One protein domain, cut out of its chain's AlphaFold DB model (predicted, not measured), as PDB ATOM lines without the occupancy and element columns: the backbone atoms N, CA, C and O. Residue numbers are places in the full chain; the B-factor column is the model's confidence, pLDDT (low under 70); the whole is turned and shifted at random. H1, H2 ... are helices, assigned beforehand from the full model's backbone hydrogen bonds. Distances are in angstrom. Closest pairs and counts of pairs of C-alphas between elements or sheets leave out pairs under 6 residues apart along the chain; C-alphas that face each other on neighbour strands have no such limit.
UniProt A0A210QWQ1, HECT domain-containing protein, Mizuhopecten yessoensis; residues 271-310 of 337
ATOM      1  N   ARG A 271     132.106 121.348 159.854       74.50
ATOM      2  CA  ARG A 271     133.357 121.233 160.625       74.50
ATOM      3  C   ARG A 271     133.791 119.782 160.866       74.50
ATOM      4  O   ARG A 271     134.980 119.495 160.790       74.50
ATOM      5  N   ALA A 272     132.857 118.868 161.129       72.88
ATOM      6  CA  ALA A 272     133.162 117.441 161.210       72.88
ATOM      7  C   ALA A 272     133.560 116.887 159.833       72.88
ATOM      8  O   ALA A 272     134.603 116.248 159.705       72.88
ATOM      9  N   LEU A 273     132.786 117.194 158.786       73.06
ATOM     10  CA  LEU A 273     133.033 116.688 157.434       73.06
ATOM     11  C   LEU A 273     134.400 117.135 156.886       73.06
ATOM     12  O   LEU A 273     135.151 116.312 156.373       73.06
ATOM     13  N   THR A 274     134.763 118.407 157.075       79.00
ATOM     14  CA  THR A 274     136.095 118.943 156.711       79.00
ATOM     15  C   THR A 274     137.244 118.393 157.552       79.00
ATOM     16  O   THR A 274     138.377 118.346 157.075       79.00
ATOM     17  N   HIS A 275     136.988 117.951 158.786       78.38
ATOM     18  CA  HIS A 275     138.010 117.303 159.606       78.38
ATOM     19  C   HIS A 275     138.305 115.868 159.144       78.38
ATOM     20  O   HIS A 275     139.462 115.449 159.181       78.38
ATOM     21  N   TYR A 276     137.280 115.129 158.703       75.50
ATOM     22  CA  TYR A 276     137.432 113.770 158.175       75.50
ATOM     23  C   TYR A 276     137.944 113.755 156.726       75.50
ATOM     24  O   TYR A 276     138.837 112.976 156.400       75.50
ATOM     25  N   LEU A 277     137.437 114.643 155.865       79.75
ATOM     26  CA  LEU A 277     137.819 114.747 154.453       79.75
ATOM     27  C   LEU A 277     138.942 115.771 154.242       79.75
ATOM     28  O   LEU A 277     138.775 116.761 153.530       79.75
ATOM     29  N   LYS A 278     140.105 115.539 154.863       79.31
ATOM     30  CA  LYS A 278     141.294 116.377 154.630       79.31
ATOM     31  C   LYS A 278     141.772 116.205 153.180       79.31
ATOM     32  O   LYS A 278     142.181 115.094 152.828       79.31
ATOM     33  N   PRO A 279     141.765 117.258 152.343       82.19
ATOM     34  CA  PRO A 279     142.239 117.146 150.972       82.19
ATOM     35  C   PRO A 279     143.749 116.893 150.952       82.19
ATOM     36  O   PRO A 279     144.520 117.578 151.628       82.19
ATOM     37  N   LYS A 280     144.174 115.920 150.143       83.12
ATOM     38  CA  LYS A 280     145.564 115.791 149.704       83.12
ATOM     39  C   LYS A 280     145.674 116.509 148.369       83.12
ATOM     40  O   LYS A 280     144.872 116.248 147.479       83.12
ATOM     41  N   PHE A 281     146.635 117.412 148.263       86.06
ATOM     42  CA  PHE A 281     146.833 118.236 147.082       86.06
ATOM     43  C   PHE A 281     148.203 117.972 146.459       86.06
ATOM     44  O   PHE A 281     149.156 117.676 147.181       86.06
ATOM     45  N   SER A 282     148.289 118.138 145.143       84.94
ATOM     46  CA  SER A 282     149.537 118.146 144.382       84.94
ATOM     47  C   SER A 282     150.473 119.287 144.810       84.94
ATOM     48  O   SER A 282     150.073 120.246 145.480       84.94
ATOM     49  N   GLU A 283     151.738 119.190 144.401       84.69
ATOM     50  CA  GLU A 283     152.778 120.162 144.749       84.69
ATOM     51  C   GLU A 283     152.446 121.595 144.299       84.69
ATOM     52  O   GLU A 283     151.790 121.844 143.280       84.69
ATOM     53  N   THR A 284     152.903 122.562 145.096       73.94
ATOM     54  CA  THR A 284     152.673 123.992 144.874       73.94
ATOM     55  C   THR A 284     153.297 124.437 143.550       73.94
ATOM     56  O   THR A 284     154.506 124.342 143.375       73.94
ATOM     57  N   GLY A 285     152.472 124.952 142.635       71.75
ATOM     58  CA  GLY A 285     152.895 125.387 141.296       71.75
ATOM     59  C   GLY A 285     152.554 124.412 140.161       71.75
ATOM     60  O   GLY A 285     152.681 124.783 139.000       71.75
ATOM     61  N   SER A 286     152.063 123.203 140.459       78.19
ATOM     62  CA  SER A 286     151.563 122.279 139.430       78.19
ATOM     63  C   SER A 286     150.223 122.737 138.837       78.19
ATOM     64  O   SER A 286     149.334 123.182 139.563       78.19
ATOM     65  N   ASN A 287     150.007 122.534 137.532       76.62
ATOM     66  CA  ASN A 287     148.705 122.777 136.893       76.62
ATOM     67  C   ASN A 287     147.577 121.939 137.532       76.62
ATOM     68  O   ASN A 287     146.451 122.424 137.671       76.62
ATOM     69  N   SER A 288     147.880 120.724 138.008       75.50
ATOM     70  CA  SER A 288     146.924 119.877 138.741       75.50
ATOM     71  C   SER A 288     146.441 120.544 140.031       75.50
ATOM     72  O   SER A 288     145.258 120.482 140.358       75.50
ATOM     73  N   ARG A 289     147.327 121.271 140.727       80.69
ATOM     74  CA  ARG A 289     147.025 121.955 141.993       80.69
ATOM     75  C   ARG A 289     145.953 123.036 141.840       80.69
ATOM     76  O   ARG A 289     145.160 123.247 142.760       80.69
ATOM     77  N   ILE A 290     145.926 123.706 140.687       78.62
ATOM     78  CA  ILE A 290     144.936 124.738 140.348       78.62
ATOM     79  C   ILE A 290     143.560 124.090 140.141       78.62
ATOM     80  O   ILE A 290     142.576 124.533 140.735       78.62
ATOM     81  N   LEU A 291     143.502 122.996 139.371       81.62
ATOM     82  CA  LEU A 291     142.272 122.236 139.127       81.62
ATOM     83  C   LEU A 291     141.702 121.645 140.429       81.62
ATOM     84  O   LEU A 291     140.522 121.819 140.729       81.62
ATOM     85  N   GLU A 292     142.544 121.002 141.240       83.75
ATOM     86  CA  GLU A 292     142.168 120.447 142.546       83.75
ATOM     87  C   GLU A 292     141.630 121.524 143.500       83.75
ATOM     88  O   GLU A 292     140.652 121.296 144.213       83.75
ATOM     89  N   GLY A 293     142.248 122.712 143.507       84.06
ATOM     90  CA  GLY A 293     141.786 123.858 144.289       84.06
ATOM     91  C   GLY A 293     140.399 124.337 143.856       84.06
ATOM     92  O   GLY A 293     139.526 124.539 144.706       84.06
ATOM     93  N   ALA A 294     140.165 124.447 142.544       84.12
ATOM     94  CA  ALA A 294     138.860 124.792 141.985       84.12
ATOM     95  C   ALA A 294     137.786 123.761 142.383       84.12
ATOM     96  O   ALA A 294     136.761 124.138 142.960       84.12
ATOM     97  N   VAL A 295     138.044 122.464 142.180       83.81
ATOM     98  CA  VAL A 295     137.125 121.373 142.553       83.81
ATOM     99  C   VAL A 295     136.829 121.370 144.057       83.81
ATOM    100  O   VAL A 295     135.662 121.321 144.453       83.81
ATOM    101  N   TYR A 296     137.849 121.498 144.913       84.81
ATOM    102  CA  TYR A 296     137.655 121.538 146.365       84.81
ATOM    103  C   TYR A 296     136.850 122.771 146.812       84.81
ATOM    104  O   TYR A 296     136.001 122.668 147.698       84.81
ATOM    105  N   SER A 297     137.049 123.932 146.178       84.06
ATOM    106  CA  SER A 297     136.251 125.133 146.465       84.06
ATOM    107  C   SER A 297     134.777 124.976 146.068       84.06
ATOM    108  O   SER A 297     133.896 125.378 146.831       84.06
ATOM    109  N   ALA A 298     134.495 124.327 144.932       81.88
ATOM    110  CA  ALA A 298     133.138 124.029 144.483       81.88
ATOM    111  C   ALA A 298     132.437 123.039 145.429       81.88
ATOM    112  O   ALA A 298     131.305 123.291 145.845       81.88
ATOM    113  N   PHE A 299     133.140 121.980 145.850       83.81
ATOM    114  CA  PHE A 299     132.679 121.042 146.877       83.81
ATOM    115  C   PHE A 299     132.368 121.754 148.202       83.81
ATOM    116  O   PHE A 299     131.280 121.599 148.754       83.81
ATOM    117  N   MET A 300     133.276 122.607 148.685       83.75
ATOM    118  CA  MET A 300     133.074 123.364 149.924       83.75
ATOM    119  C   MET A 300     131.925 124.375 149.846       83.75
ATOM    120  O   MET A 300     131.307 124.655 150.873       83.75
ATOM    121  N   ARG A 301     131.624 124.923 148.663       82.25
ATOM    122  CA  ARG A 301     130.440 125.763 148.441       82.25
ATOM    123  C   ARG A 301     129.159 124.933 148.563       82.25
ATOM    124  O   ARG A 301     128.327 125.263 149.399       82.25
ATOM    125  N   TYR A 302     129.073 123.823 147.829       80.25
ATOM    126  CA  TYR A 302     127.935 122.897 147.874       80.25
ATOM    127  C   TYR A 302     127.656 122.373 149.293       80.25
ATOM    128  O   TYR A 302     126.524 122.414 149.762       80.25
ATOM    129  N   VAL A 303     128.694 121.957 150.029       78.75
ATOM    130  CA  VAL A 303     128.557 121.459 151.410       78.75
ATOM    131  C   VAL A 303     127.984 122.515 152.365       78.75
ATOM    132  O   VAL A 303     127.200 122.171 153.247       78.75
ATOM    133  N   ARG A 304     128.353 123.796 152.213       79.88
ATOM    134  CA  ARG A 304     127.780 124.886 153.028       79.88
ATOM    135  C   ARG A 304     126.327 125.164 152.655       79.88
ATOM    136  O   ARG A 304     125.510 125.350 153.545       79.88
ATOM    137  N   GLU A 305     126.028 125.162 151.362       75.69
ATOM    138  CA  GLU A 305     124.694 125.416 150.816       75.69
ATOM    139  C   GLU A 305     123.691 124.328 151.242       75.69
ATOM    140  O   GLU A 305     122.645 124.631 151.814       75.69
ATOM    141  N   VAL A 306     124.049 123.047 151.110       67.50
ATOM    142  CA  VAL A 306     123.235 121.932 151.626       67.50
ATOM    143  C   VAL A 306     123.053 122.029 153.146       67.50
ATOM    144  O   VAL A 306     121.950 121.820 153.644       67.50
ATOM    145  N   ALA A 307     124.093 122.415 153.893       64.88
ATOM    146  CA  ALA A 307     123.988 122.608 155.340       64.88
ATOM    147  C   ALA A 307     123.055 123.767 155.750       64.88
ATOM    148  O   ALA A 307     122.569 123.755 156.878       64.88
ATOM    149  N   THR A 308     122.775 124.735 154.866       63.66
ATOM    150  CA  THR A 308     121.761 125.779 155.107       63.66
ATOM    151  C   THR A 308     120.333 125.361 154.747       63.66
ATOM    152  O   THR A 308     119.398 125.911 155.318       63.66
ATOM    153  N   TYR A 309     120.139 124.373 153.863       55.06
ATOM    154  CA  TYR A 309     118.802 123.886 153.485       55.06
ATOM    155  C   TYR A 309     118.263 122.759 154.385       55.06
ATOM    156  O   TYR A 309     117.050 122.566 154.469       55.06
ATOM    157  N   VAL A 310     119.124 122.016 155.091       47.97
ATOM    158  CA  VAL A 310     118.689 120.937 156.002       47.97
ATOM    159  C   VAL A 310     118.317 121.499 157.379       47.97
ATOM    160  O   VAL A 310     119.056 121.356 158.353       47.97
TER     161      VAL A 310
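This is residues 271 to 310 of the 337 residues of the protein "HECT domain-containing protein" of Mizuhopecten yessoensis (UniProt A0A210QWQ1). The printed part is a narrow, lopsided U: one long helix, H2, makes one side, and the short helix H1 with the link at residues 277 to 286 makes the other. The chain turns at residues 283 to 288, which stick out at one end, as do residues 304 to 310 at the other. There are 40 residues with two named helices, H1 then H2, and no named strand; the class is all helix. The whole is loose, with a radius of gyration of the C-alphas of 12.0 A and spans of 37 by 17 by 8 A.

Look first at H1, residues 271 to 276, then at H2, residues 287 to 309: they are apart, with no C-alpha of the one within 8 A of the other. In H1 and H2 every O i to N i+4 pair is within hydrogen-bond range.

Find C-alpha 271 at (133.357, 121.233, 160.625); H1 runs from there 8.8 A to C-alpha 276. Find C-alpha 287 at (148.705, 122.777, 136.893); H2 runs 34.2 A to C-alpha 309 at (118.802, 123.886, 153.485).

The two C-alphas farthest apart, of Gly 285 and Val 310, are 37.5 A apart. The printed part has no cut, and the 10-residue link is short. Low confidence, under 70, is at residues 306 to 310.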